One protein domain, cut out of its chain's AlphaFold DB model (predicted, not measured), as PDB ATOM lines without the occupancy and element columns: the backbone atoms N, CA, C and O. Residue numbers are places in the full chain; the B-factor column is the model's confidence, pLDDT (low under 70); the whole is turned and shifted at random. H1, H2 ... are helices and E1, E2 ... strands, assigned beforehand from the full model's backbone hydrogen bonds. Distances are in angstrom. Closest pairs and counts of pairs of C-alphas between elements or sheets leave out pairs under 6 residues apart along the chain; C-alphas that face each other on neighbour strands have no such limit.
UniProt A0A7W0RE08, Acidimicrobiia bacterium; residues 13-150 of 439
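Overview. This is residues 13 to 150 of the 439 residues of a protein of Acidimicrobiia bacterium (UniProt A0A7W0RE08). A helical hairpin, H1 and H2, makes one side; H3 stands across from it, and H4, packing steeply on H3 with residues 126 to 133, runs on past H2. Residues 109 to 125 loop beyond H3; residues 144 to 150 stick out. The 138 printed residues include one named strand, then four helices; mostly helix, compact, radius of gyration of the C-alphas 15.4 A, spans 44 by 35 by 32 A.

Along the chain. Find C-alpha 28 at (-21.627, 2.898, 25.073), where E1, residues 28 to 32, begins. H1 spans 49 to 64, 23.9 A; H2 70 to 88, 26.2 A; H3 97 to 108, 16.0 A; H4 126 to 144, 26.8 A, ending at (-36.562, -9.339, 22.313).

Arrangement. E1 pairs with no named strand. H1 and H2 touch at Val 52 and Ala 80, closest C-alphas 5.1 A, opposite ways, a shallow tilt of 13 degrees. H3 touches H4 at Gly 99 and Ala 129, closest C-alphas 4.0 A, a steep tilt of 58 degrees. Every O i to N i+4 pair is within hydrogen-bond range in H2 and H4; H1 has 10 of 12, H3 7 of 8.

Size, cuts and confidence. The printed part has no cut. Links E1 to H1 and H3 to H4 are long. Residues 90 to 93 have pLDDT under 70.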
ATOM      1  N   PRO A  13     -26.591   6.807  24.875       96.25
ATOM      2  CA  PRO A  13     -25.902   8.059  25.164       96.25
ATOM      3  C   PRO A  13     -25.561   8.154  26.661       96.25
ATOM      4  O   PRO A  13     -25.889   7.272  27.460       96.25
ATOM      5  N   ALA A  14     -24.894   9.235  27.065       94.50
ATOM      6  CA  ALA A  14     -24.783   9.561  28.483       94.50
ATOM      7  C   ALA A  14     -26.185   9.851  29.076       94.50
ATOM      8  O   ALA A  14     -27.055  10.375  28.376       94.50
ATOM      9  N   PRO A  15     -26.432   9.539  30.364       93.31
ATOM     10  CA  PRO A  15     -27.761   9.700  30.970       93.31
ATOM     11  C   PRO A  15     -28.156  11.170  31.208       93.31
ATOM     12  O   PRO A  15     -29.328  11.472  31.448       93.31
ATOM     13  N   SER A  16     -27.183  12.084  31.164       87.88
ATOM     14  CA  SER A  16     -27.361  13.519  31.373       87.88
ATOM     15  C   SER A  16     -27.680  14.259  30.067       87.88
ATOM     16  O   SER A  16     -27.110  13.911  29.033       87.88
ATOM     17  N   PRO A  17     -28.507  15.319  30.096       88.75
ATOM     18  CA  PRO A  17     -28.588  16.281  29.000       88.75
ATOM     19  C   PRO A  17     -27.237  16.978  28.724       88.75
ATOM     20  O   PRO A  17     -26.445  17.146  29.659       88.75
ATOM     21  N   PRO A  18     -26.989  17.434  27.484       92.88
ATOM     22  CA  PRO A  18     -27.840  17.224  26.313       92.88
ATOM     23  C   PRO A  18     -27.797  15.767  25.828       92.88
ATOM     24  O   PRO A  18     -26.765  15.098  25.880       92.88
ATOM     25  N   GLN A  19     -28.931  15.264  25.353       93.81
ATOM     26  CA  GLN A  19     -29.040  13.966  24.705       93.81
ATOM     27  C   GLN A  19     -28.405  14.043  23.322       93.81
ATOM     28  O   GLN A  19     -28.840  14.810  22.468       93.81
ATOM     29  N   GLN A  20     -27.387  13.214  23.100       93.25
ATOM     30  CA  GLN A  20     -26.673  13.155  21.831       93.25
ATOM     31  C   GLN A  20     -27.629  12.755  20.686       93.25
ATOM     32  O   GLN A  20     -28.167  11.643  20.718       93.25
ATOM     33  N   PRO A  21     -27.850  13.616  19.670       93.94
ATOM     34  CA  PRO A  21     -28.676  13.264  18.519       93.94
ATOM     35  C   PRO A  21     -28.042  12.197  17.622       93.94
ATOM     36  O   PRO A  21     -28.775  11.376  17.071       93.94
ATOM     37  N   SER A  22     -26.710  12.182  17.487       96.38
ATOM     38  CA  SER A  22     -26.014  11.231  16.615       96.38
ATOM     39  C   SER A  22     -25.938   9.829  17.232       96.38
ATOM     40  O   SER A  22     -25.255   9.645  18.246       96.38
ATOM     41  N   PRO A  23     -26.534   8.798  16.604       97.06
ATOM     42  CA  PRO A  23     -26.414   7.418  17.080       97.06
ATOM     43  C   PRO A  23     -24.990   6.852  16.903       97.06
ATOM     44  O   PRO A  23     -24.656   5.814  17.474       97.06
ATOM     45  N   TYR A  24     -24.127   7.556  16.161       97.31
ATOM     46  CA  TYR A  24     -22.722   7.207  15.928       97.31
ATOM     47  C   TYR A  24     -21.753   7.805  16.955       97.31
ATOM     48  O   TYR A  24     -20.550   7.569  16.875       97.31
ATOM     49  N   TYR A  25     -22.265   8.560  17.931       96.44
ATOM     50  CA  TYR A  25     -21.479   9.200  18.990       96.44
ATOM     51  C   TYR A  25     -22.019   8.835  20.387       96.44
ATOM     52  O   TYR A  25     -22.157   9.666  21.280       96.44
ATOM     53  N   ALA A  26     -22.398   7.574  20.577       96.88
ATOM     54  CA  ALA A  26     -22.977   7.093  21.829       96.88
ATOM     55  C   ALA A  26     -21.935   6.944  22.954       96.88
ATOM     56  O   ALA A  26     -20.749   6.760  22.698       96.88
ATOM     57  N   SER A  27     -22.385   6.951  24.211       98.12
ATOM     58  CA  SER A  27     -21.541   6.720  25.394       98.12
ATOM     59  C   SER A  27     -21.094   5.260  25.514       98.12
ATOM     60  O   SER A  27     -19.970   4.975  25.938       98.12
ATOM     61  N   SER A  28     -21.964   4.319  25.131       98.44
ATOM     62  CA  SER A  28     -21.627   2.898  25.073       98.44
ATOM     63  C   SER A  28     -22.316   2.191  23.921       98.44
ATOM     64  O   SER A  28     -23.517   2.348  23.719       98.44
ATOM     65  N   ARG A  29     -21.564   1.322  23.240       98.19
ATOM     66  CA  ARG A  29     -22.075   0.378  22.236       98.19
ATOM     67  C   ARG A  29     -22.532  -0.954  22.838       98.19
ATOM     68  O   ARG A  29     -22.938  -1.860  22.118       98.19
ATOM     69  N   CYS A  30     -22.403  -1.107  24.156       98.12
ATOM     70  CA  CYS A  30     -22.781  -2.315  24.894       98.12
ATOM     71  C   CYS A  30     -24.118  -2.171  25.640       98.12
ATOM     72  O   CYS A  30     -24.542  -3.111  26.309       98.12
ATOM     73  N   PHE A  31     -24.742  -0.996  25.584       98.50
ATOM     74  CA  PHE A  31     -26.000  -0.690  26.261       98.50
ATOM     75  C   PHE A  31     -26.935   0.039  25.302       98.50
ATOM     76  O   PHE A  31     -26.486   0.664  24.341       98.50
ATOM     77  N   LEU A  32     -28.235  -0.051  25.567       98.19
ATOM     78  CA  LEU A  32     -29.293   0.473  24.711       98.19
ATOM     79  C   LEU A  32     -29.760   1.857  25.175       98.19
ATOM     80  O   LEU A  32     -29.799   2.137  26.375       98.19
ATOM     81  N   ASN A  33     -30.155   2.713  24.234       97.94
ATOM     82  CA  ASN A  33     -30.657   4.056  24.505       97.94
ATOM     83  C   ASN A  33     -32.073   4.031  25.123       97.94
ATOM     84  O   ASN A  33     -33.033   3.661  24.438       97.94
ATOM     85  N   PRO A  34     -32.254   4.495  26.379       97.38
ATOM     86  CA  PRO A  34     -33.563   4.527  27.037       97.38
ATOM     87  C   PRO A  34     -34.610   5.415  26.359       97.38
ATOM     88  O   PRO A  34     -35.801   5.246  26.623       97.38
ATOM     89  N   LEU A  35     -34.215   6.316  25.451       96.81
ATOM     90  CA  LEU A  35     -35.161   7.075  24.629       96.81
ATOM     91  C   LEU A  35     -36.076   6.175  23.789       96.81
ATOM     92  O   LEU A  35     -37.182   6.604  23.459       96.81
ATOM     93  N   HIS A  36     -35.674   4.942  23.474       96.88
ATOM     94  CA  HIS A  36     -36.492   4.014  22.690       96.88
ATOM     95  C   HIS A  36     -37.510   3.220  23.516       96.88
ATOM     96  O   HIS A  36     -38.355   2.556  22.925       96.88
ATOM     97  N   LEU A  37     -37.502   3.326  24.852       97.50
ATOM     98  CA  LEU A  37     -38.498   2.644  25.677       97.50
ATOM     99  C   LEU A  37     -39.911   3.127  25.361       97.50
ATOM    100  O   LEU A  37     -40.210   4.330  25.400       97.50
ATOM    101  N   ARG A  38     -40.793   2.163  25.124       96.94
ATOM    102  CA  ARG A  38     -42.233   2.361  25.111       96.94
ATOM    103  C   ARG A  38     -42.762   2.251  26.542       96.94
ATOM    104  O   ARG A  38     -42.817   1.166  27.110       96.94
ATOM    105  N   ILE A  39     -43.064   3.394  27.154       97.12
ATOM    106  CA  ILE A  39     -43.291   3.496  28.606       97.12
ATOM    107  C   ILE A  39     -44.560   2.770  29.051       97.12
ATOM    108  O   ILE A  39     -44.583   2.213  30.135       97.12
ATOM    109  N   ASP A  40     -45.601   2.724  28.226       95.38
ATOM    110  CA  ASP A  40     -46.844   2.002  28.520       95.38
ATOM    111  C   ASP A  40     -46.665   0.476  28.618       95.38
ATOM    112  O   ASP A  40     -47.560  -0.207  29.105       95.38
ATOM    113  N   GLU A  41     -45.508  -0.053  28.213       96.31
ATOM    114  CA  GLU A  41     -45.195  -1.487  28.216       96.31
ATOM    115  C   GLU A  41     -44.080  -1.866  29.206       96.31
ATOM    116  O   GLU A  41     -43.564  -2.983  29.154       96.31
ATOM    117  N   VAL A  42     -43.666  -0.956  30.096       97.00
ATOM    118  CA  VAL A  42     -42.663  -1.268  31.132       97.00
ATOM    119  C   VAL A  42     -43.318  -1.753  32.424       97.00
ATOM    120  O   VAL A  42     -44.454  -1.396  32.747       97.00
ATOM    121  N   ASP A  43     -42.570  -2.518  33.218       96.25
ATOM    122  CA  ASP A  43     -43.006  -2.911  34.559       96.25
ATOM    123  C   ASP A  43     -43.373  -1.662  35.391       96.25
ATOM    124  O   ASP A  43     -42.574  -0.739  35.540       96.25
ATOM    125  N   GLY A  44     -44.573  -1.633  35.973       96.06
ATOM    126  CA  GLY A  44     -45.042  -0.506  36.792       96.06
ATOM    127  C   GLY A  44     -45.802   0.583  36.039       96.06
ATOM    128  O   GLY A  44     -46.341   1.468  36.702       96.06
ATOM    129  N   ALA A  45     -45.921   0.502  34.709       97.38
ATOM    130  CA  ALA A  45     -46.685   1.470  33.918       97.38
ATOM    131  C   ALA A  45     -48.154   1.580  34.361       97.38
ATOM    132  O   ALA A  45     -48.676   2.682  34.515       97.38
ATOM    133  N   GLU A  46     -48.807   0.445  34.638       97.38
ATOM    134  CA  GLU A  46     -50.187   0.417  35.146       97.38
ATOM    135  C   GLU A  46     -50.309   1.022  36.553       97.38
ATOM    136  O   GLU A  46     -51.310   1.659  36.871       97.38
ATOM    137  N   LEU A  47     -49.286   0.852  37.396       97.12
ATOM    138  CA  LEU A  47     -49.274   1.374  38.766       97.12
ATOM    139  C   LEU A  47     -49.017   2.888  38.805       97.12
ATOM    140  O   LEU A  47     -49.526   3.568  39.691       97.12
ATOM    141  N   ALA A  48     -48.248   3.405  37.845       97.25
ATOM    142  CA  ALA A  48     -47.938   4.823  37.660       97.25
ATOM    143  C   ALA A  48     -48.752   5.441  36.505       97.25
ATOM    144  O   ALA A  48     -48.265   6.300  35.765       97.25
ATOM    145  N   SER A  49     -49.993   4.979  36.301       97.56
ATOM    146  CA  SER A  49     -50.789   5.326  35.116       97.56
ATOM    147  C   SER A  49     -51.053   6.826  34.969       97.56
ATOM    148  O   SER A  49     -51.226   7.313  33.852       97.56
ATOM    149  N   GLU A  50     -51.101   7.571  36.080       97.62
ATOM    150  CA  GLU A  50     -51.306   9.021  36.042       97.62
ATOM    151  C   GLU A  50     -50.078   9.735  35.461       97.62
ATOM    152  O   GLU A  50     -50.204  10.527  34.524       97.62
ATOM    153  N   GLU A  51     -48.883   9.425  35.967       97.88
ATOM    154  CA  GLU A  51     -47.617   9.980  35.493       97.88
ATOM    155  C   GLU A  51     -47.333   9.563  34.049       97.88
ATOM    156  O   GLU A  51     -46.988  10.407  33.216       97.88
ATOM    157  N   VAL A  52     -47.553   8.286  33.719       98.12
ATOM    158  CA  VAL A  52     -47.417   7.769  32.350       98.12
ATOM    159  C   VAL A  52     -48.395   8.472  31.408       98.12
ATOM    160  O   VAL A  52     -47.997   8.930  30.336       98.12
ATOM    161  N   GLY A  53     -49.661   8.624  31.808       97.88
ATOM    162  CA  GLY A  53     -50.679   9.314  31.016       97.88
ATOM    163  C   GLY A  53     -50.337  10.784  30.760       97.88
ATOM    164  O   GLY A  53     -50.473  11.264  29.629       97.88
ATOM    165  N   ARG A  54     -49.833  11.486  31.783       97.31
ATOM    166  CA  ARG A  54     -49.387  12.884  31.689       97.31
ATOM    167  C   ARG A  54     -48.195  13.032  30.741       97.31
ATOM    168  O   ARG A  54     -48.250  13.860  29.829       97.31
ATOM    169  N   ALA A  55     -47.160  12.207  30.908       96.81
ATOM    170  CA  ALA A  55     -45.985  12.209  30.039       96.81
ATOM    171  C   ALA A  55     -46.345  11.854  28.589       96.81
ATOM    172  O   ALA A  55     -45.850  12.489  27.661       96.81
ATOM    173  N   ALA A  56     -47.258  10.902  28.373       96.44
ATOM    174  CA  ALA A  56     -47.723  10.529  27.040       96.44
ATOM    175  C   ALA A  56     -48.497  11.663  26.347       96.44
ATOM    176  O   ALA A  56     -48.315  11.888  25.150       96.44
ATOM    177  N   ALA A  57     -49.349  12.394  27.076       96.62
ATOM    178  CA  ALA A  57     -50.057  13.553  26.532       96.62
ATOM    179  C   ALA A  57     -49.085  14.677  26.140       96.62
ATOM    180  O   ALA A  57     -49.158  15.181  25.020       96.62
ATOM    181  N   ALA A  58     -48.143  15.015  27.025       96.81
ATOM    182  CA  ALA A  58     -47.114  16.013  26.746       96.81
ATOM    183  C   ALA A  58     -46.182  15.586  25.599       96.81
ATOM    184  O   ALA A  58     -45.845  16.403  24.749       96.81
ATOM    185  N   GLY A  59     -45.813  14.304  25.535       95.44
ATOM    186  CA  GLY A  59     -44.965  13.755  24.480       95.44
ATOM    187  C   GLY A  59     -45.635  13.805  23.108       95.44
ATOM    188  O   GLY A  59     -45.004  14.221  22.146       95.44
ATOM    189  N   ARG A  60     -46.931  13.473  23.013       94.69
ATOM    190  CA  ARG A  60     -47.687  13.601  21.752       94.69
ATOM    191  C   ARG A  60     -47.777  15.042  21.256       94.69
ATOM    192  O   ARG A  60     -47.766  15.246  20.050       94.69
ATOM    193  N   ALA A  61     -47.829  16.023  22.158       95.31
ATOM    194  CA  ALA A  61     -47.820  17.434  21.774       95.31
ATOM    195  C   ALA A  61     -46.486  17.870  21.134       95.31
ATOM    196  O   ALA A  61     -46.465  18.827  20.372       95.31
ATOM    197  N   LEU A  62     -45.377  17.160  21.387       95.25
ATOM    198  CA  LEU A  62     -44.100  17.438  20.716       95.25
ATOM    199  C   LEU A  62     -44.112  17.052  19.228       95.25
ATOM    200  O   LEU A  62     -43.296  17.572  18.479       95.25
ATOM    201  N   ASN A  63     -45.047  16.202  18.786       92.88
ATOM    202  CA  ASN A  63     -45.155  15.778  17.384       92.88
ATOM    203  C   ASN A  63     -45.757  16.857  16.460       92.88
ATOM    204  O   ASN A  63     -45.923  16.608  15.268       92.88
ATOM    205  N   GLU A  64     -46.125  18.031  16.990       90.69
ATOM    206  CA  GLU A  64     -46.534  19.189  16.179       90.69
ATOM    207  C   GLU A  64     -45.370  19.759  15.347       90.69
ATOM    208  O   GLU A  64     -45.603  20.395  14.320       90.69
ATOM    209  N   ASP A  65     -44.126  19.503  15.768       92.25
ATOM    210  CA  ASP A  65     -42.905  19.825  15.031       92.25
ATOM    211  C   ASP A  65     -42.263  18.535  14.489       92.25
ATOM    212  O   ASP A  65     -42.263  17.492  15.145       92.25
ATOM    213  N   ARG A  66     -41.689  18.600  13.282       94.06
ATOM    214  CA  ARG A  66     -40.878  17.506  12.722       94.06
ATOM    215  C   ARG A  66     -39.481  17.459  13.338       94.06
ATOM    216  O   ARG A  66     -38.809  16.438  13.192       94.06
ATOM    217  N   LEU A  67     -39.031  18.536  13.984       96.06
ATOM    218  CA  LEU A  67     -37.751  18.572  14.672       96.06
ATOM    219  C   LEU A  67     -37.842  17.852  16.027       96.06
ATOM    220  O   LEU A  67     -38.508  18.295  16.960       96.06
ATOM    221  N   VAL A  68     -37.134  16.732  16.144       96.19
ATOM    222  CA  VAL A  68     -37.126  15.878  17.332       96.19
ATOM    223  C   VAL A  68     -36.263  16.495  18.435       96.19
ATOM    224  O   VAL A  68     -35.035  16.391  18.419       96.19
ATOM    225  N   ASP A  69     -36.914  17.061  19.450       95.75
ATOM    226  CA  ASP A  69     -36.263  17.536  20.675       95.75
ATOM    227  C   ASP A  69     -36.064  16.385  21.680       95.75
ATOM    228  O   ASP A  69     -36.935  16.054  22.492       95.75
ATOM    229  N   ARG A  70     -34.892  15.747  21.614       96.00
ATOM    230  CA  ARG A  70     -34.547  14.594  22.463       96.00
ATOM    231  C   ARG A  70     -34.428  14.938  23.939       96.00
ATOM    232  O   ARG A  70     -34.724  14.076  24.763       96.00
ATOM    233  N   ASP A  71     -34.031  16.160  24.281       96.19
ATOM    234  CA  ASP A  71     -33.910  16.583  25.676       96.19
ATOM    235  C   ASP A  71     -35.286  16.696  26.324       96.19
ATOM    236  O   ASP A  71     -35.509  16.164  27.416       96.19
ATOM    237  N   ARG A  72     -36.249  17.309  25.625       96.62
ATOM    238  CA  ARG A  72     -37.639  17.379  26.096       96.62
ATOM    239  C   ARG A  72     -38.286  16.003  26.145       96.62
ATOM    240  O   ARG A  72     -38.961  15.696  27.128       96.62
ATOM    241  N   VAL A  73     -38.056  15.157  25.137       96.94
ATOM    242  CA  VAL A  73     -38.542  13.768  25.159       96.94
ATOM    243  C   VAL A  73     -37.947  13.017  26.352       96.94
ATOM    244  O   VAL A  73     -38.698  12.397  27.103       96.94
ATOM    245  N   TRP A  74     -36.632  13.096  26.577       96.88
ATOM    246  CA  TRP A  74     -35.983  12.409  27.694       96.88
ATOM    247  C   TRP A  74     -36.496  12.895  29.044       96.88
ATOM    248  O   TRP A  74     -36.791  12.064  29.898       96.88
ATOM    249  N   ALA A  75     -36.676  14.205  29.230       96.94
ATOM    250  CA  ALA A  75     -37.216  14.760  30.467       96.94
ATOM    251  C   ALA A  75     -38.602  14.176  30.802       96.94
ATOM    252  O   ALA A  75     -38.809  13.691  31.915       96.94
ATOM    253  N   LEU A  76     -39.515  14.144  29.823       97.62
ATOM    254  CA  LEU A  76     -40.855  13.566  29.988       97.62
ATOM    255  C   LEU A  76     -40.800  12.059  30.250       97.62
ATOM    256  O   LEU A  76     -41.475  11.550  31.147       97.62
ATOM    257  N   LYS A  77     -39.988  11.334  29.470       97.94
ATOM    258  CA  LYS A  77     -39.856   9.883  29.612       97.94
ATOM    259  C   LYS A  77     -39.279   9.509  30.970       97.94
ATOM    260  O   LYS A  77     -39.796   8.611  31.627       97.94
ATOM    261  N   ARG A  78     -38.233  10.208  31.403       96.94
ATOM    262  CA  ARG A  78     -37.548   9.967  32.671       96.94
ATOM    263  C   ARG A  78     -38.482  10.153  33.864       96.94
ATOM    264  O   ARG A  78     -38.468   9.294  34.737       96.94
ATOM    265  N   GLU A  79     -39.309  11.202  33.893       96.81
ATOM    266  CA  GLU A  79     -40.284  11.415  34.980       96.81
ATOM    267  C   GLU A  79     -41.216  10.201  35.143       96.81
ATOM    268  O   GLU A  79     -41.350   9.653  36.240       96.81
ATOM    269  N   ALA A  80     -41.806   9.735  34.037       98.19
ATOM    270  CA  ALA A  80     -42.711   8.589  34.050       98.19
ATOM    271  C   ALA A  80     -41.990   7.270  34.376       98.19
ATOM    272  O   ALA A  80     -42.489   6.473  35.170       98.19
ATOM    273  N   LEU A  81     -40.796   7.046  33.819       97.88
ATOM    274  CA  LEU A  81     -39.982   5.857  34.091       97.88
ATOM    275  C   LEU A  81     -39.561   5.780  35.564       97.88
ATOM    276  O   LEU A  81     -39.588   4.703  36.154       97.88
ATOM    277  N   GLU A  82     -39.209   6.906  36.184       97.06
ATOM    278  CA  GLU A  82     -38.895   6.958  37.613       97.06
ATOM    279  C   GLU A  82     -40.121   6.644  38.481       97.06
ATOM    280  O   GLU A  82     -39.989   5.974  39.507       97.06
ATOM    281  N   ALA A  83     -41.316   7.087  38.077       97.62
ATOM    282  CA  ALA A  83     -42.560   6.725  38.755       97.62
ATOM    283  C   ALA A  83     -42.849   5.218  38.644       97.62
ATOM    284  O   ALA A  83     -43.107   4.578  39.665       97.62
ATOM    285  N   CYS A  84     -42.701   4.639  37.447       97.62
ATOM    286  CA  CYS A  84     -42.843   3.197  37.218       97.62
ATOM    287  C   CYS A  84     -41.862   2.393  38.084       97.62
ATOM    288  O   CYS A  84     -42.265   1.473  38.795       97.62
ATOM    289  N   PHE A  85     -40.585   2.791  38.095       96.12
ATOM    290  CA  PHE A  85     -39.541   2.136  38.885       96.12
ATOM    291  C   PHE A  85     -39.828   2.168  40.394       96.12
ATOM    292  O   PHE A  85     -39.687   1.150  41.077       96.12
ATOM    293  N   ARG A  86     -40.278   3.314  40.926       95.31
ATOM    294  CA  ARG A  86     -40.693   3.418  42.336       95.31
ATOM    295  C   ARG A  86     -41.898   2.530  42.636       95.31
ATOM    296  O   ARG A  86     -41.920   1.885  43.680       95.31
ATOM    297  N   ALA A  87     -42.871   2.474  41.726       95.44
ATOM    298  CA  ALA A  87     -44.098   1.707  41.912       95.44
ATOM    299  C   ALA A  87     -43.859   0.189  41.961       95.44
ATOM    300  O   ALA A  87     -44.506  -0.502  42.747       95.44
ATOM    301  N   VAL A  88     -42.902  -0.335  41.185       92.88
ATOM    302  CA  VAL A  88     -42.524  -1.763  41.248       92.88
ATOM    303  C   VAL A  88     -41.674  -2.113  42.473       92.88
ATOM    304  O   VAL A  88     -41.535  -3.292  42.792       92.88
ATOM    305  N   GLY A  89     -41.111  -1.112  43.161       81.56
ATOM    306  CA  GLY A  89     -40.433  -1.274  44.448       81.56
ATOM    307  C   GLY A  89     -39.268  -2.262  44.414       81.56
ATOM    308  O   GLY A  89     -39.225  -3.191  45.219       81.56
ATOM    309  N   ARG A  90     -38.345  -2.116  43.457       69.19
ATOM    310  CA  ARG A  90     -37.408  -3.193  43.120       69.19
ATOM    311  C   ARG A  90     -36.209  -3.325  44.080       69.19
ATOM    312  O   ARG A  90     -35.384  -2.414  44.143       69.19
ATOM    313  N   PRO A  91     -35.991  -4.505  44.696       56.16
ATOM    314  CA  PRO A  91     -34.730  -4.896  45.309       56.16
ATOM    315  C   PRO A  91     -34.010  -5.863  44.352       56.16
ATOM    316  O   PRO A  91     -34.127  -7.083  44.466       56.16
ATOM    317  N   GLY A  92     -33.349  -5.331  43.322       60.03
ATOM    318  CA  GLY A  92     -32.516  -6.143  42.428       60.03
ATOM    319  C   GLY A  92     -31.221  -6.615  43.112       60.03
ATOM    320  O   GLY A  92     -30.911  -6.161  44.217       60.03
ATOM    321  N   PRO A  93     -30.430  -7.502  42.476       63.34
ATOM    322  CA  PRO A  93     -29.045  -7.730  42.890       63.34
ATOM    323  C   PRO A  93     -28.268  -6.401  42.910       63.34
ATOM    324  O   PRO A  93     -28.689  -5.417  42.303       63.34
ATOM    325  N   GLY A  94     -27.143  -6.359  43.631       76.56
ATOM    326  CA  GLY A  94     -26.330  -5.142  43.734       76.56
ATOM    327  C   GLY A  94     -26.019  -4.531  42.355       76.56
ATOM    328  O   GLY A  94     -25.795  -5.284  41.405       76.56
ATOM    329  N   PRO A  95     -25.990  -3.192  42.237       87.62
ATOM    330  CA  PRO A  95     -26.004  -2.511  40.947       87.62
ATOM    331  C   PRO A  95     -24.767  -2.811  40.103       87.62
ATOM    332  O   PRO A  95     -23.646  -2.887  40.637       87.62
ATOM    333  N   SER A  96     -24.981  -2.923  38.792       95.19
ATOM    334  CA  SER A  96     -23.949  -3.184  37.792       95.19
ATOM    335  C   SER A  96     -22.960  -2.019  37.668       95.19
ATOM    336  O   SER A  96     -23.196  -0.905  38.144       95.19
ATOM    337  N   THR A  97     -21.830  -2.255  36.997       97.38
ATOM    338  CA  THR A  97     -20.869  -1.191  36.673       97.38
ATOM    339  C   THR A  97     -21.499  -0.092  35.815       97.38
ATOM    340  O   THR A  97     -21.197   1.078  36.029       97.38
ATOM    341  N   TRP A  98     -22.393  -0.450  34.885       97.69
ATOM    342  CA  TRP A  98     -23.123   0.513  34.060       97.69
ATOM    343  C   TRP A  98     -24.065   1.364  34.902       97.69
ATOM    344  O   TRP A  98     -23.954   2.586  34.880       97.69
ATOM    345  N   GLY A  99     -24.910   0.732  35.719       97.31
ATOM    346  CA  GLY A  99     -25.838   1.450  36.586       97.31
ATOM    347  C   GLY A  99     -25.117   2.427  37.514       97.31
ATOM    348  O   GLY A  99     -25.517   3.585  37.637       97.31
ATOM    349  N   ARG A 100     -24.001   1.994  38.117       97.81
ATOM    350  CA  ARG A 100     -23.155   2.851  38.965       97.81
ATOM    351  C   ARG A 100     -22.555   4.015  38.190       97.81
ATOM    352  O   ARG A 100     -22.643   5.146  38.655       97.81
ATOM    353  N   TRP A 101     -21.980   3.756  37.016       98.44
ATOM    354  CA  TRP A 101     -21.409   4.814  36.187       98.44
ATOM    355  C   TRP A 101     -22.470   5.830  35.769       98.44
ATOM    356  O   TRP A 101     -22.228   7.023  35.896       98.44
ATOM    357  N   CYS A 102     -23.661   5.386  35.353       98.38
ATOM    358  CA  CYS A 102     -24.751   6.292  35.005       98.38
ATOM    359  C   CYS A 102     -25.182   7.149  36.199       98.38
ATOM    360  O   CYS A 102     -25.291   8.365  36.067       98.38
ATOM    361  N   ALA A 103     -25.353   6.539  37.375       97.38
ATOM    362  CA  ALA A 103     -25.695   7.266  38.593       97.38
ATOM    363  C   ALA A 103     -24.615   8.296  38.986       97.38
ATOM    364  O   ALA A 103     -24.951   9.374  39.470       97.38
ATOM    365  N   THR A 104     -23.332   8.002  38.755       98.25
ATOM    366  CA  THR A 104     -22.242   8.977  38.920       98.25
ATOM    367  C   THR A 104     -22.291  10.077  37.854       98.25
ATOM    368  O   THR A 104     -22.182  11.257  38.192       98.25
ATOM    369  N   ALA A 105     -22.497   9.716  36.588       97.75
ATOM    370  CA  ALA A 105     -22.545  10.634  35.452       97.75
ATOM    371  C   ALA A 105     -23.698  11.641  35.550       97.75
ATOM    372  O   ALA A 105     -23.557  12.787  35.138       97.75
ATOM    373  N   GLU A 106     -24.828  11.266  36.147       96.44
ATOM    374  CA  GLU A 106     -25.916  12.216  36.403       96.44
ATOM    375  C   GLU A 106     -25.537  13.331  37.387       96.44
ATOM    376  O   GLU A 106     -26.107  14.418  37.320       96.44
ATOM    377  N   VAL A 107     -24.584  13.076  38.290       96.38
ATOM    378  CA  VAL A 107     -24.126  14.051  39.291       96.38
ATOM    379  C   VAL A 107     -22.933  14.857  38.780       96.38
ATOM    380  O   VAL A 107     -22.865  16.063  39.005       96.38
ATOM    381  N   LEU A 108     -21.984  14.194  38.117       96.44
ATOM    382  CA  LEU A 108     -20.702  14.784  37.720       96.44
ATOM    383  C   LEU A 108     -20.635  15.186  36.238       96.44
ATOM    384  O   LEU A 108     -19.640  15.767  35.813       96.44
ATOM    385  N   GLY A 109     -21.682  14.902  35.463       96.31
ATOM    386  CA  GLY A 109     -21.732  15.101  34.017       96.31
ATOM    387  C   GLY A 109     -21.363  13.840  33.230       96.31
ATOM    388  O   GLY A 109     -20.659  12.956  33.719       96.31
ATOM    389  N   GLY A 110     -21.843  13.769  31.987       95.06
ATOM    390  CA  GLY A 110     -21.657  12.620  31.097       95.06
ATOM    391  C   GLY A 110     -20.223  12.366  30.626       95.06
ATOM    392  O   GLY A 110     -19.963  11.269  30.149       95.06
ATOM    393  N   ASP A 111     -19.313  13.338  30.769       96.88
ATOM    394  CA  ASP A 111     -17.904  13.226  30.374       96.88
ATOM    395  C   ASP A 111     -17.013  12.896  31.576       96.88
ATOM    396  O   ASP A 111     -16.637  13.782  32.354       96.88
ATOM    397  N   TRP A 112     -16.620  11.625  31.698       96.81
ATOM    398  CA  TRP A 112     -15.810  11.139  32.822       96.81
ATOM    399  C   TRP A 112     -14.450  11.833  32.950       96.81
ATOM    400  O   TRP A 112     -13.875  11.873  34.038       96.81
ATOM    401  N   ARG A 113     -13.927  12.414  31.863       95.75
ATOM    402  CA  ARG A 113     -12.626  13.103  31.853       95.75
ATOM    403  C   ARG A 113     -12.666  14.411  32.640       95.75
ATOM    404  O   ARG A 113     -11.617  14.954  32.976       95.75
ATOM    405  N   THR A 114     -13.865  14.922  32.917       96.69
ATOM    406  CA  THR A 114     -14.078  16.135  33.716       96.69
ATOM    407  C   THR A 114     -14.293  15.838  35.201       96.69
ATOM    408  O   THR A 114     -14.324  16.763  36.014       96.69
ATOM    409  N   TRP A 115     -14.422  14.561  35.579       97.06
ATOM    410  CA  TRP A 115     -14.666  14.175  36.964       97.06
ATOM    411  C   TRP A 115     -13.432  14.406  37.850       97.06
ATOM    412  O   TRP A 115     -12.294  14.360  37.373       97.06
ATOM    413  N   PRO A 116     -13.620  14.601  39.169       97.69
ATOM    414  CA  PRO A 116     -12.510  14.656  40.109       97.69
ATOM    415  C   PRO A 116     -11.617  13.400  40.031       97.69
ATOM    416  O   PRO A 116     -12.136  12.278  39.971       97.69
ATOM    417  N   PRO A 117     -10.279  13.542  40.081       94.75
ATOM    418  CA  PRO A 117      -9.369  12.401  40.087       94.75
ATOM    419  C   PRO A 117      -9.687  11.415  41.219       94.75
ATOM    420  O   PRO A 117      -9.889  11.819  42.363       94.75
ATOM    421  N   GLY A 118      -9.703  10.116  40.907       93.31
ATOM    422  CA  GLY A 118      -9.993   9.064  41.888       93.31
ATOM    423  C   GLY A 118     -11.477   8.891  42.229       93.31
ATOM    424  O   GLY A 118     -11.782   8.268  43.241       93.31
ATOM    425  N   THR A 119     -12.390   9.427  41.408       97.12
ATOM    426  CA  THR A 119     -13.837   9.204  41.547       97.12
ATOM    427  C   THR A 119     -14.161   7.710  41.656       97.12
ATOM    428  O   THR A 119     -13.900   6.937  40.733       97.12
ATOM    429  N   ASP A 120     -14.761   7.317  42.781       96.31
ATOM    430  CA  ASP A 120     -15.245   5.960  43.021       96.31
ATOM    431  C   ASP A 120     -16.726   5.849  42.642       96.31
ATOM    432  O   ASP A 120     -17.612   6.290  43.377       96.31
ATOM    433  N   ILE A 121     -17.011   5.209  41.505       97.00
ATOM    434  CA  ILE A 121     -18.392   4.919  41.086       97.00
ATOM    435  C   ILE A 121     -19.111   3.968  42.062       97.00
ATOM    436  O   ILE A 121     -20.335   3.865  42.055       97.00
ATOM    437  N   GLY A 122     -18.373   3.262  42.924       95.12
ATOM    438  CA  GLY A 122     -18.920   2.436  43.993       95.12
ATOM    439  C   GLY A 122     -19.655   3.230  45.072       95.12
ATOM    440  O   GLY A 122     -20.514   2.655  45.738       95.12
ATOM    441  N   ALA A 123     -19.378   4.530  45.191       94.56
ATOM    442  CA  ALA A 123     -20.071   5.442  46.096       94.56
ATOM    443  C   ALA A 123     -21.402   5.980  45.533       94.56
ATOM    444  O   ALA A 123     -22.107   6.714  46.226       94.56
ATOM    445  N   ALA A 124     -21.756   5.644  44.285       94.25
ATOM    446  CA  ALA A 124     -23.020   6.058  43.687       94.25
ATOM    447  C   ALA A 124     -24.228   5.491  44.453       94.25
ATOM    448  O   ALA A 124     -24.174   4.397  45.017       94.25
ATOM    449  N   SER A 125     -25.349   6.223  44.437       93.94
ATOM    450  CA  SER A 125     -26.604   5.748  45.031       93.94
ATOM    451  C   SER A 125     -27.004   4.398  44.431       93.94
ATOM    452  O   SER A 125     -27.211   4.288  43.221       93.94
ATOM    453  N   ALA A 126     -27.141   3.377  45.281       93.06
ATOM    454  CA  ALA A 126     -27.504   2.034  44.841       93.06
ATOM    455  C   ALA A 126     -28.898   1.993  44.199       93.06
ATOM    456  O   ALA A 126     -29.092   1.295  43.208       93.06
ATOM    457  N   GLU A 127     -29.841   2.783  44.722       93.31
ATOM    458  CA  GLU A 127     -31.178   2.934  44.146       93.31
ATOM    459  C   GLU A 127     -31.108   3.567  42.754       93.31
ATOM    460  O   GLU A 127     -31.730   3.072  41.814       93.31
ATOM    461  N   ARG A 128     -30.294   4.621  42.587       94.94
ATOM    462  CA  ARG A 128     -30.163   5.276  41.281       94.94
ATOM    463  C   ARG A 128     -29.475   4.383  40.260       94.94
ATOM    464  O   ARG A 128     -29.882   4.335  39.105       94.94
ATOM    465  N   ALA A 129     -28.469   3.634  40.686       95.88
ATOM    466  CA  ALA A 129     -27.813   2.671  39.824       95.88
ATOM    467  C   ALA A 129     -28.765   1.533  39.407       95.88
ATOM    468  O   ALA A 129     -28.809   1.171  38.233       95.88
ATOM    469  N   ALA A 130     -29.597   1.044  40.334       95.62
ATOM    470  CA  ALA A 130     -30.622   0.044  40.045       95.62
ATOM    471  C   ALA A 130     -31.703   0.553  39.072       95.62
ATOM    472  O   ALA A 130     -32.223  -0.240  38.289       95.62
ATOM    473  N   PHE A 131     -32.016   1.853  39.074       96.25
ATOM    474  CA  PHE A 131     -32.898   2.454  38.068       96.25
ATOM    475  C   PHE A 131     -32.325   2.297  36.653       96.25
ATOM    476  O   PHE A 131     -33.025   1.819  35.764       96.25
ATOM    477  N   HIS A 132     -31.046   2.621  36.438       97.19
ATOM    478  CA  HIS A 132     -30.415   2.474  35.120       97.19
ATOM    479  C   HIS A 132     -30.289   1.016  34.670       97.19
ATOM    480  O   HIS A 132     -30.470   0.731  33.486       97.19
ATOM    481  N   ASP A 133     -30.028   0.092  35.597       96.25
ATOM    482  CA  ASP A 133     -30.045  -1.342  35.300       96.25
ATOM    483  C   ASP A 133     -31.456  -1.805  34.909       96.25
ATOM    484  O   ASP A 133     -31.631  -2.500  33.908       96.25
ATOM    485  N   TRP A 134     -32.485  -1.351  35.632       96.50
ATOM    486  CA  TRP A 134     -33.878  -1.636  35.296       96.50
ATOM    487  C   TRP A 134     -34.247  -1.119  33.900       96.50
ATOM    488  O   TRP A 134     -34.858  -1.869  33.145       96.50
ATOM    489  N   LEU A 135     -33.810   0.085  33.504       97.56
ATOM    490  CA  LEU A 135     -34.023   0.593  32.141       97.56
ATOM    491  C   LEU A 135     -33.462  -0.359  31.072       97.56
ATOM    492  O   LEU A 135     -34.139  -0.626  30.081       97.56
ATOM    493  N   GLN A 136     -32.249  -0.888  31.276       97.81
ATOM    494  CA  GLN A 136     -31.633  -1.831  30.336       97.81
ATOM    495  C   GLN A 136     -32.397  -3.152  30.263       97.81
ATOM    496  O   GLN A 136     -32.539  -3.715  29.183       97.81
ATOM    497  N   GLU A 137     -32.941  -3.631  31.379       96.19
ATOM    498  CA  GLU A 137     -33.770  -4.835  31.370       96.19
ATOM    499  C   GLU A 137     -35.110  -4.637  30.655       96.19
ATOM    500  O   GLU A 137     -35.553  -5.534  29.941       96.19
ATOM    501  N   GLN A 138     -35.758  -3.480  30.827       97.69
ATOM    502  CA  GLN A 138     -36.985  -3.173  30.086       97.69
ATOM    503  C   GLN A 138     -36.700  -3.077  28.578       97.69
ATOM    504  O   GLN A 138     -37.465  -3.609  27.776       97.69
ATOM    505  N   LEU A 139     -35.573  -2.461  28.193       97.94
ATOM    506  CA  LEU A 139     -35.129  -2.382  26.798       97.94
ATOM    507  C   LEU A 139     -34.848  -3.769  26.218       97.94
ATOM    508  O   LEU A 139     -35.337  -4.080  25.137       97.94
ATOM    509  N   ASP A 140     -34.104  -4.612  26.938       97.38
ATOM    510  CA  ASP A 140     -33.789  -5.983  26.517       97.38
ATOM    511  C   ASP A 140     -35.073  -6.777  26.226       97.38
ATOM    512  O   ASP A 140     -35.178  -7.395  25.167       97.38
ATOM    513  N   ARG A 141     -36.097  -6.670  27.088       97.12
ATOM    514  CA  ARG A 141     -37.405  -7.309  26.863       97.12
ATOM    515  C   ARG A 141     -38.145  -6.752  25.651       97.12
ATOM    516  O   ARG A 141     -38.683  -7.536  24.875       97.12
ATOM    517  N   GLN A 142     -38.191  -5.429  25.482       97.62
ATOM    518  CA  GLN A 142     -38.902  -4.817  24.353       97.62
ATOM    519  C   GLN A 142     -38.229  -5.135  23.014       97.62
ATOM    520  O   GLN A 142     -38.926  -5.437  22.050       97.62
ATOM    521  N   VAL A 143     -36.893  -5.149  22.954       96.44
ATOM    522  CA  VAL A 143     -36.162  -5.549  21.741       96.44
ATOM    523  C   VAL A 143     -36.365  -7.040  21.451       96.44
ATOM    524  O   VAL A 143     -36.643  -7.397  20.310       96.44
ATOM    525  N   ALA A 144     -36.304  -7.905  22.469       95.94
ATOM    526  CA  ALA A 144     -36.562  -9.339  22.313       95.94
ATOM    527  C   ALA A 144     -37.990  -9.654  21.829       95.94
ATOM    528  O   ALA A 144     -38.218 -10.682  21.193       95.94
ATOM    529  N   ALA A 145     -38.959  -8.787  22.138       96.06
ATOM    530  CA  ALA A 145     -40.355  -8.947  21.746       96.06
ATOM    531  C   ALA A 145     -40.647  -8.517  20.296       96.06
ATOM    532  O   ALA A 145     -41.767  -8.717  19.814       96.06
ATOM    533  N   VAL A 146     -39.677  -7.936  19.578       92.94
ATOM    534  CA  VAL A 146     -39.877  -7.526  18.186       92.94
ATOM    535  C   VAL A 146     -40.026  -8.760  17.292       92.94
ATOM    536  O   VAL A 146     -39.095  -9.532  17.089       92.94
ATOM    537  N   GLY A 147     -41.216  -8.937  16.717       87.69
ATOM    538  CA  GLY A 147     -41.578 -10.108  15.905       87.69
ATOM    539  C   GLY A 147     -41.028 -10.133  14.471       87.69
ATOM    540  O   GLY A 147     -41.517 -10.910  13.655       87.69
ATOM    541  N   LEU A 148     -40.060  -9.275  14.138       91.12
ATOM    542  CA  LEU A 148     -39.425  -9.188  12.821       91.12
ATOM    543  C   LEU A 148     -37.898  -9.186  12.998       91.12
ATOM    544  O   LEU A 148     -37.419  -8.501  13.901       91.12
ATOM    545  N   PRO A 149     -37.119  -9.881  12.143       94.94
ATOM    546  CA  PRO A 149     -35.662  -9.834  12.207       94.94
ATOM    547  C   PRO A 149     -35.133  -8.397  12.149       94.94
ATOM    548  O   PRO A 149     -35.337  -7.680  11.168       94.94
ATOM    549  N   LEU A 150     -34.446  -7.980  13.211       97.00
ATOM    550  CA  LEU A 150     -33.798  -6.675  13.279       97.00
ATOM    551  C   LEU A 150     -32.378  -6.766  12.730       97.00
ATOM    552  O   LEU A 150     -31.586  -7.581  13.205       97.00
TER     553      LEU A 150